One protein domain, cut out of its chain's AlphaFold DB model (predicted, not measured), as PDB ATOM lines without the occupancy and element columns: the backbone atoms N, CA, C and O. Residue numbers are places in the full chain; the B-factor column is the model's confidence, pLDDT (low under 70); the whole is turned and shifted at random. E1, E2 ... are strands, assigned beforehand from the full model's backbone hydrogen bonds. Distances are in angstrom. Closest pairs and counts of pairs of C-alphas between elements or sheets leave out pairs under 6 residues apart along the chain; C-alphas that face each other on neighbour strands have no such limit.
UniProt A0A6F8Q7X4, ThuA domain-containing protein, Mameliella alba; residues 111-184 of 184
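What this domain is: This is residues 111 to 184 of the 184 residues of the protein "ThuA domain-containing protein" of Mameliella alba (UniProt A0A6F8Q7X4). There is little regular structure here: one strongly twisted sheet, E2 E1 E3 E4, curls like part of a barrel, with long loops between strands, and beyond E4 the tail folds back, residues 182 to 183 pairing antiparallel with 173 to 174. The 74 printed residues include no named helix and four named strands, E1 to E4 along the chain; the sheet is antiparallel, the class all strand, with 26 residues in named elements. The whole is compact, radius of gyration of the C-alphas 12.9 A, and flat, 40 by 30 by 16 A.

How they stand to each other: From Gln 111, go on to inner strand E1, residues 119 to 125. E2, residues 138 to 142, makes an antiparallel hairpin with it at 141 degrees; N 121 and O 140, 2.8 A, are within hydrogen-bond range. E3, residues 155 to 161, is E1's other antiparallel neighbour at 145 degrees, with N 124 and O 159 at 2.8 A. E4, residues 168 to 174, makes a hairpin with E3 at 165 degrees, with N 155 and O 173 at 2.8 A. Edge strands E2 and E4 are apart.

Where its parts are: Find C-alpha 119 at (199.440, 175.770, 261.647), where E1 begins its 18.4 A. E2 spans 12.6 A, E3 18.0 A, and E4 17.1 A to C-alpha 174 at (179.423, 157.540, 262.482).

The domain as a whole: The C-alphas farthest apart, of Pro 116 and Asp 178, are 40.6 A apart. Links E1 to E2 and E2 to E3 are long. The printed part has no cut; pLDDT is under 70 at residues 176 to 184.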
ATOM      1  N   GLN A 111     184.483 175.044 248.938       95.12
ATOM      2  CA  GLN A 111     184.030 175.367 250.290       95.12
ATOM      3  C   GLN A 111     185.125 175.083 251.320       95.12
ATOM      4  O   GLN A 111     185.567 175.998 252.003       95.12
ATOM      5  N   SER A 112     185.570 173.831 251.420       97.12
ATOM      6  CA  SER A 112     186.578 173.412 252.391       97.12
ATOM      7  C   SER A 112     187.955 173.971 252.037       97.12
ATOM      8  O   SER A 112     188.304 174.124 250.861       97.12
ATOM      9  N   TYR A 113     188.745 174.281 253.061       95.62
ATOM     10  CA  TYR A 113     190.070 174.871 252.890       95.62
ATOM     11  C   TYR A 113     190.975 174.613 254.096       95.62
ATOM     12  O   TYR A 113     190.534 174.189 255.159       95.62
ATOM     13  N   HIS A 114     192.254 174.924 253.928       95.56
ATOM     14  CA  HIS A 114     193.222 175.105 255.005       95.56
ATOM     15  C   HIS A 114     194.141 176.278 254.637       95.56
ATOM     16  O   HIS A 114     194.137 176.746 253.491       95.56
ATOM     17  N   ALA A 115     194.916 176.784 255.596       94.75
ATOM     18  CA  ALA A 115     195.927 177.793 255.297       94.75
ATOM     19  C   ALA A 115     197.022 177.212 254.371       94.75
ATOM     20  O   ALA A 115     197.321 176.026 254.467       94.75
ATOM     21  N   PRO A 116     197.688 178.011 253.511       90.12
ATOM     22  CA  PRO A 116     198.725 177.509 252.594       90.12
ATOM     23  C   PRO A 116     199.945 176.827 253.242       90.12
ATOM     24  O   PRO A 116     200.790 176.304 252.522       90.12
ATOM     25  N   GLY A 117     200.077 176.875 254.567       92.88
ATOM     26  CA  GLY A 117     201.153 176.240 255.317       92.88
ATOM     27  C   GLY A 117     200.636 175.628 256.612       92.88
ATOM     28  O   GLY A 117     199.455 175.741 256.939       92.88
ATOM     29  N   LEU A 118     201.546 174.993 257.345       96.38
ATOM     30  CA  LEU A 118     201.215 174.331 258.600       96.38
ATOM     31  C   LEU A 118     200.875 175.349 259.689       96.38
ATOM     32  O   LEU A 118     201.515 176.397 259.814       96.38
ATOM     33  N   GLU A 119     199.901 174.993 260.508       97.06
ATOM     34  CA  GLU A 119     199.440 175.770 261.647       97.06
ATOM     35  C   GLU A 119     199.661 174.962 262.930       97.06
ATOM     36  O   GLU A 119     199.653 173.734 262.910       97.06
ATOM     37  N   THR A 120     199.868 175.638 264.064       98.06
ATOM     38  CA  THR A 120     199.743 174.969 265.368       98.06
ATOM     39  C   THR A 120     198.265 174.890 265.719       98.06
ATOM     40  O   THR A 120     197.608 175.925 265.840       98.06
ATOM     41  N   VAL A 121     197.761 173.668 265.844       98.31
ATOM     42  CA  VAL A 121     196.364 173.351 266.124       98.31
ATOM     43  C   VAL A 121     196.271 172.779 267.527       98.31
ATOM     44  O   VAL A 121     196.851 171.731 267.814       98.31
ATOM     45  N   ASP A 122     195.523 173.458 268.385       98.44
ATOM     46  CA  ASP A 122     195.127 172.940 269.686       98.44
ATOM     47  C   ASP A 122     193.931 172.006 269.484       98.44
ATOM     48  O   ASP A 122     192.858 172.437 269.059       98.44
ATOM     49  N   VAL A 123     194.125 170.717 269.756       98.31
ATOM     50  CA  VAL A 123     193.131 169.657 269.594       98.31
ATOM     51  C   VAL A 123     192.548 169.286 270.950       98.31
ATOM     52  O   VAL A 123     193.262 168.941 271.893       98.31
ATOM     53  N   THR A 124     191.223 169.316 271.031       98.19
ATOM     54  CA  THR A 124     190.459 168.984 272.232       98.19
ATOM     55  C   THR A 124     189.463 167.878 271.902       98.19
ATOM     56  O   THR A 124     188.586 168.097 271.065       98.19
ATOM     57  N   PRO A 125     189.550 166.693 272.530       97.25
ATOM     58  CA  PRO A 125     188.466 165.716 272.495       97.25
ATOM     59  C   PRO A 125     187.195 166.300 273.123       97.25
ATOM     60  O   PRO A 125     187.261 166.894 274.198       97.25
ATOM     61  N   VAL A 126     186.045 166.157 272.461       94.94
ATOM     62  CA  VAL A 126     184.797 166.847 272.857       94.94
ATOM     63  C   VAL A 126     183.655 165.915 273.250       94.94
ATOM     64  O   VAL A 126     182.598 166.386 273.667       94.94
ATOM     65  N   GLN A 127     183.860 164.601 273.157       85.25
ATOM     66  CA  GLN A 127     182.887 163.600 273.583       85.25
ATOM     67  C   GLN A 127     183.533 162.479 274.390       85.25
ATOM     68  O   GLN A 127     184.697 162.127 274.179       85.25
ATOM     69  N   ASP A 128     182.743 161.913 275.304       87.31
ATOM     70  CA  ASP A 128     183.075 160.677 276.006       87.31
ATOM     71  C   ASP A 128     182.841 159.500 275.055       87.31
ATOM     72  O   ASP A 128     181.726 158.996 274.907       87.31
ATOM     73  N   HIS A 129     183.889 159.140 274.320       89.25
ATOM     74  CA  HIS A 129     183.845 158.112 273.295       89.25
ATOM     75  C   HIS A 129     185.050 157.169 273.444       89.25
ATOM     76  O   HIS A 129     186.165 157.643 273.677       89.25
ATOM     77  N   PRO A 130     184.897 155.842 273.252       89.56
ATOM     78  CA  PRO A 130     185.997 154.889 273.427       89.56
ATOM     79  C   PRO A 130     187.256 155.205 272.606       89.56
ATOM     80  O   PRO A 130     188.365 154.949 273.063       89.56
ATOM     81  N   VAL A 131     187.097 155.797 271.416       87.69
ATOM     82  CA  VAL A 131     188.220 156.210 270.543       87.69
ATOM     83  C   VAL A 131     189.070 157.322 271.167       87.69
ATOM     84  O   VAL A 131     190.275 157.363 270.939       87.69
ATOM     85  N   THR A 132     188.468 158.214 271.953       92.62
ATOM     86  CA  THR A 132     189.145 159.353 272.591       92.62
ATOM     87  C   THR A 132     189.412 159.136 274.081       92.62
ATOM     88  O   THR A 132     189.945 160.022 274.752       92.62
ATOM     89  N   ALA A 133     189.084 157.957 274.615       92.62
ATOM     90  CA  ALA A 133     189.249 157.637 276.024       92.62
ATOM     91  C   ALA A 133     190.718 157.765 276.467       92.62
ATOM     92  O   ALA A 133     191.627 157.180 275.879       92.62
ATOM     93  N   GLY A 134     190.951 158.539 277.531       94.75
ATOM     94  CA  GLY A 134     192.289 158.779 278.081       94.75
ATOM     95  C   GLY A 134     193.155 159.760 277.281       94.75
ATOM     96  O   GLY A 134     194.288 160.020 277.685       94.75
ATOM     97  N   ILE A 135     192.643 160.333 276.187       95.44
ATOM     98  CA  ILE A 135     193.342 161.369 275.425       95.44
ATOM     99  C   ILE A 135     193.070 162.727 276.083       95.44
ATOM    100  O   ILE A 135     191.935 163.195 276.134       95.44
ATOM    101  N   ALA A 136     194.120 163.364 276.599       97.38
ATOM    102  CA  ALA A 136     194.059 164.751 277.050       97.38
ATOM    103  C   ALA A 136     194.170 165.715 275.852       97.38
ATOM    104  O   ALA A 136     194.727 165.321 274.824       97.38
ATOM    105  N   PRO A 137     193.706 166.974 275.967       98.00
ATOM    106  CA  PRO A 137     193.961 167.989 274.950       98.00
ATOM    107  C   PRO A 137     195.458 168.123 274.642       98.00
ATOM    108  O   PRO A 137     196.297 168.038 275.543       98.00
ATOM    109  N   PHE A 138     195.792 168.331 273.371       98.00
ATOM    110  CA  PHE A 138     197.171 168.385 272.885       98.00
ATOM    111  C   PHE A 138     197.312 169.374 271.726       98.00
ATOM    112  O   PHE A 138     196.323 169.762 271.118       98.00
ATOM    113  N   ALA A 139     198.546 169.759 271.399       97.81
ATOM    114  CA  ALA A 139     198.843 170.592 270.238       97.81
ATOM    115  C   ALA A 139     199.571 169.783 269.157       97.81
ATOM    116  O   ALA A 139     200.432 168.954 269.466       97.81
ATOM    117  N   VAL A 140     199.255 170.048 267.891       97.12
ATOM    118  CA  VAL A 140     199.911 169.454 266.718       97.12
ATOM    119  C   VAL A 140     200.237 170.537 265.692       97.12
ATOM    120  O   VAL A 140     199.553 171.552 265.619       97.12
ATOM    121  N   THR A 141     201.296 170.350 264.905       97.75
ATOM    122  CA  THR A 141     201.597 171.215 263.756       97.75
ATOM    123  C   THR A 141     201.204 170.500 262.471       97.75
ATOM    124  O   THR A 141     201.876 169.544 262.089       97.75
ATOM    125  N   ASP A 142     200.125 170.944 261.826       96.75
ATOM    126  CA  ASP A 142     199.578 170.314 260.617       96.75
ATOM    127  C   ASP A 142     198.735 171.304 259.785       96.75
ATOM    128  O   ASP A 142     198.555 172.467 260.161       96.75
ATOM    129  N   GLU A 143     198.213 170.857 258.644       96.31
ATOM    130  CA  GLU A 143     197.165 171.551 257.895       96.31
ATOM    131  C   GLU A 143     195.824 171.468 258.650       96.31
ATOM    132  O   GLU A 143     195.208 170.408 258.750       96.31
ATOM    133  N   HIS A 144     195.332 172.599 259.170       97.31
ATOM    134  CA  HIS A 144     194.029 172.655 259.835       97.31
ATOM    135  C   HIS A 144     192.906 172.792 258.801       97.31
ATOM    136  O   HIS A 144     192.647 173.888 258.294       97.31
ATOM    137  N   TYR A 145     192.242 171.682 258.479       97.19
ATOM    138  CA  TYR A 145     191.102 171.680 257.562       97.19
ATOM    139  C   TYR A 145     189.880 172.351 258.199       97.19
ATOM    140  O   TYR A 145     189.532 172.089 259.348       97.19
ATOM    141  N   ARG A 146     189.225 173.221 257.430       96.75
ATOM    142  CA  ARG A 146     188.064 174.028 257.827       96.75
ATOM    143  C   ARG A 146     186.955 173.893 256.795       96.75
ATOM    144  O   ARG A 146     187.198 173.520 255.646       96.75
ATOM    145  N   ASP A 147     185.735 174.198 257.226       96.19
ATOM    146  CA  ASP A 147     184.507 174.133 256.425       96.19
ATOM    147  C   ASP A 147     184.324 172.794 255.688       96.19
ATOM    148  O   ASP A 147     183.842 172.733 254.551       96.19
ATOM    149  N   LEU A 148     184.717 171.701 256.346       97.19
ATOM    150  CA  LEU A 148     184.361 170.346 255.934       97.19
ATOM    151  C   LEU A 148     182.840 170.184 255.995       97.19
ATOM    152  O   LEU A 148     182.182 170.707 256.898       97.19
ATOM    153  N   ALA A 149     182.274 169.451 255.041       96.12
ATOM    154  CA  ALA A 149     180.878 169.059 255.136       96.12
ATOM    155  C   ALA A 149     180.784 167.904 256.124       96.12
ATOM    156  O   ALA A 149     181.234 166.804 255.821       96.12
ATOM    157  N   ILE A 150     180.217 168.163 257.297       95.81
ATOM    158  CA  ILE A 150     179.994 167.154 258.328       95.81
ATOM    159  C   ILE A 150     178.515 166.788 258.344       95.81
ATOM    160  O   ILE A 150     177.650 167.668 258.344       95.81
ATOM    161  N   HIS A 151     178.222 165.490 258.321       94.12
ATOM    162  CA  HIS A 151     176.850 165.005 258.346       94.12
ATOM    163  C   HIS A 151     176.184 165.359 259.692       94.12
ATOM    164  O   HIS A 151     176.841 165.263 260.728       94.12
ATOM    165  N   PRO A 152     174.884 165.716 259.733       92.00
ATOM    166  CA  PRO A 152     174.202 166.060 260.987       92.00
ATOM    167  C   PRO A 152     174.194 164.946 262.042       92.00
ATOM    168  O   PRO A 152     174.095 165.224 263.232       92.00
ATOM    169  N   GLU A 153     174.290 163.690 261.605       88.94
ATOM    170  CA  GLU A 153     174.366 162.509 262.482       88.94
ATOM    171  C   GLU A 153     175.807 162.117 262.851       88.94
ATOM    172  O   GLU A 153     176.019 161.091 263.494       88.94
ATOM    173  N   ALA A 154     176.812 162.886 262.423       93.62
ATOM    174  CA  ALA A 154     178.189 162.618 262.801       93.62
ATOM    175  C   ALA A 154     178.404 162.883 264.298       93.62
ATOM    176  O   ALA A 154     177.979 163.892 264.860       93.62
ATOM    177  N   ILE A 155     179.143 161.982 264.927       94.06
ATOM    178  CA  ILE A 155     179.628 162.096 266.294       94.06
ATOM    179  C   ILE A 155     180.967 162.828 266.235       94.06
ATOM    180  O   ILE A 155     181.964 162.267 265.785       94.06
ATOM    181  N   ILE A 156     181.013 164.085 266.672       96.06
ATOM    182  CA  ILE A 156     182.271 164.844 266.709       96.06
ATOM    183  C   ILE A 156     183.129 164.323 267.859       96.06
ATOM    184  O   ILE A 156     182.736 164.426 269.018       96.06
ATOM    185  N   LEU A 157     184.303 163.780 267.544       96.31
ATOM    186  CA  LEU A 157     185.210 163.192 268.530       96.31
ATOM    187  C   LEU A 157     186.194 164.227 269.074       96.31
ATOM    188  O   LEU A 157     186.461 164.257 270.275       96.31
ATOM    189  N   ALA A 158     186.709 165.095 268.202       97.50
ATOM    190  CA  ALA A 158     187.633 166.154 268.575       97.50
ATOM    191  C   ALA A 158     187.444 167.417 267.729       97.50
ATOM    192  O   ALA A 158     187.078 167.365 266.551       97.50
ATOM    193  N   GLN A 159     187.741 168.554 268.347       98.31
ATOM    194  CA  GLN A 159     187.787 169.867 267.716       98.31
ATOM    195  C   GLN A 159     189.219 170.396 267.698       98.31
ATOM    196  O   GLN A 159     189.979 170.157 268.634       98.31
ATOM    197  N   GLY A 160     189.571 171.106 266.633       97.94
ATOM    198  CA  GLY A 160     190.828 171.819 266.473       97.94
ATOM    199  C   GLY A 160     190.607 173.324 266.470       97.94
ATOM    200  O   GLY A 160     189.630 173.818 265.901       97.94
ATOM    201  N   ARG A 161     191.540 174.064 267.067       97.94
ATOM    202  CA  ARG A 161     191.576 175.527 267.031       97.94
ATOM    203  C   ARG A 161     192.975 176.013 266.698       97.94
ATOM    204  O   ARG A 161     193.951 175.549 267.274       97.94
ATOM    205  N   THR A 162     193.067 177.006 265.818       96.94
ATOM    206  CA  THR A 162     194.318 177.740 265.592       96.94
ATOM    207  C   THR A 162     194.226 179.114 266.250       96.94
ATOM    208  O   THR A 162     193.394 179.938 265.863       96.94
ATOM    209  N   GLY A 163     195.096 179.387 267.227       92.00
ATOM    210  CA  GLY A 163     195.148 180.674 267.926       92.00
ATOM    211  C   GLY A 163     193.804 181.069 268.557       92.00
ATOM    212  O   GLY A 163     193.106 180.245 269.135       92.00
ATOM    213  N   GLY A 164     193.413 182.341 268.427       89.56
ATOM    214  CA  GLY A 164     192.106 182.842 268.885       89.56
ATOM    215  C   GLY A 164     190.937 182.567 267.926       89.56
ATOM    216  O   GLY A 164     189.955 183.304 267.962       89.56
ATOM    217  N   GLY A 165     191.081 181.598 267.015       91.81
ATOM    218  CA  GLY A 165     190.087 181.260 265.996       91.81
ATOM    219  C   GLY A 165     188.879 180.479 266.520       91.81
ATOM    220  O   GLY A 165     188.694 180.301 267.723       91.81
ATOM    221  N   VAL A 166     188.055 180.009 265.582       94.62
ATOM    222  CA  VAL A 166     186.876 179.171 265.848       94.62
ATOM    223  C   VAL A 166     187.276 177.695 265.834       94.62
ATOM    224  O   VAL A 166     188.232 177.315 265.156       94.62
ATOM    225  N   ASP A 167     186.548 176.880 266.593       97.12
ATOM    226  CA  ASP A 167     186.704 175.428 266.576       97.12
ATOM    227  C   ASP A 167     186.175 174.828 265.275       97.12
ATOM    228  O   ASP A 167     185.054 175.120 264.853       97.12
ATOM    229  N   HIS A 168     186.950 173.922 264.690       97.56
ATOM    230  CA  HIS A 168     186.515 173.090 263.576       97.56
ATOM    231  C   HIS A 168     186.647 171.605 263.945       97.56
ATOM    232  O   HIS A 168     187.582 171.236 264.659       97.56
ATOM    233  N   PRO A 169     185.730 170.727 263.501       97.19
ATOM    234  CA  PRO A 169     185.896 169.286 263.669       97.19
ATOM    235  C   PRO A 169     187.186 168.790 263.008       97.19
ATOM    236  O   PRO A 169     187.412 169.048 261.827       97.19
ATOM    237  N   VAL A 170     188.006 168.060 263.766       96.88
ATOM    238  CA  VAL A 170     189.255 167.439 263.272       96.88
ATOM    239  C   VAL A 170     189.254 165.917 263.386       96.88
ATOM    240  O   VAL A 170     190.128 165.268 262.823       96.88
ATOM    241  N   ALA A 171     188.280 165.360 264.106       96.56
ATOM    242  CA  ALA A 171     187.973 163.938 264.111       96.56
ATOM    243  C   ALA A 171     186.474 163.757 264.343       96.56
ATOM    244  O   ALA A 171     185.885 164.418 265.211       96.56
ATOM    245  N   TRP A 172     185.857 162.855 263.595       95.69
ATOM    246  CA  TRP A 172     184.448 162.519 263.747       95.69
ATOM    247  C   TRP A 172     184.219 161.036 263.500       95.69
ATOM    248  O   TRP A 172     185.110 160.283 263.122       95.69
ATOM    249  N   ALA A 173     183.012 160.593 263.788       92.44
ATOM    250  CA  ALA A 173     182.621 159.222 263.587       92.44
ATOM    251  C   ALA A 173     181.165 159.122 263.169       92.44
ATOM    252  O   ALA A 173     180.365 160.033 263.385       92.44
ATOM    253  N   ARG A 174     180.812 157.963 262.626       86.56
ATOM    254  CA  ARG A 174     179.423 157.540 262.482       86.56
ATOM    255  C   ARG A 174     179.122 156.437 263.487       86.56
ATOM    256  O   ARG A 174     179.938 155.527 263.656       86.56
ATOM    257  N   ASP A 175     177.952 156.502 264.117       74.94
ATOM    258  CA  ASP A 175     177.419 155.356 264.851       74.94
ATOM    259  C   ASP A 175     177.082 154.242 263.846       74.94
ATOM    260  O   ASP A 175     176.255 154.418 262.947       74.94
ATOM    261  N   GLY A 176     177.790 153.118 263.948       62.50
ATOM    262  CA  GLY A 176     177.600 151.952 263.086       62.50
ATOM    263  C   GLY A 176     176.522 150.989 263.590       62.50
ATOM    264  O   GLY A 176     176.315 149.941 262.970       62.50
ATOM    265  N   GLY A 177     175.872 151.287 264.722       59.56
ATOM    266  CA  GLY A 177     175.055 150.314 265.443       59.56
ATOM    267  C   GLY A 177     175.904 149.118 265.900       59.56
ATOM    268  O   GLY A 177     177.045 149.285 266.331       59.56
ATOM    269  N   ASP A 178     175.393 147.893 265.738       39.47
ATOM    270  CA  ASP A 178     176.078 146.640 266.129       39.47
ATOM    271  C   ASP A 178     177.407 146.367 265.377       39.47
ATOM    272  O   ASP A 178     178.146 145.445 265.717       39.47
ATOM    273  N   SER A 179     177.715 147.178 264.360       44.03
ATOM    274  CA  SER A 179     178.883 147.085 263.465       44.03
ATOM    275  C   SER A 179     180.158 147.736 264.021       44.03
ATOM    276  O   SER A 179     181.248 147.536 263.486       44.03
ATOM    277  N   GLY A 180     180.031 148.546 265.077       46.56
ATOM    278  CA  GLY A 180     181.124 149.354 265.617       46.56
ATOM    279  C   GLY A 180     181.365 150.670 264.863       46.56
ATOM    280  O   GLY A 180     180.943 150.871 263.725       46.56
ATOM    281  N   THR A 181     182.022 151.599 265.555       46.53
ATOM    282  CA  THR A 181     182.273 152.974 265.112       46.53
ATOM    283  C   THR A 181     183.286 153.050 263.963       46.53
ATOM    284  O   THR A 181     184.335 152.410 264.012       46.53
ATOM    285  N   VAL A 182     183.012 153.904 262.973       47.84
ATOM    286  CA  VAL A 182     183.930 154.297 261.885       47.84
ATOM    287  C   VAL A 182     184.613 155.607 262.296       47.84
ATOM    288  O   VAL A 182     183.951 156.642 262.230       47.84
ATOM    289  N   PRO A 183     185.870 155.608 262.786       40.00
ATOM    290  CA  PRO A 183     186.599 156.846 263.042       40.00
ATOM    291  C   PRO A 183     187.102 157.450 261.725       40.00
ATOM    292  O   PRO A 183     187.675 156.750 260.886       40.00
ATOM    293  N   VAL A 184     186.908 158.757 261.577       41.75
ATOM    294  CA  VAL A 184     187.412 159.596 260.484       41.75
ATOM    295  C   VAL A 184     188.256 160.717 261.071       41.75
ATOM    296  O   VAL A 184     187.792 161.357 262.045       41.75
TER     297      VAL A 184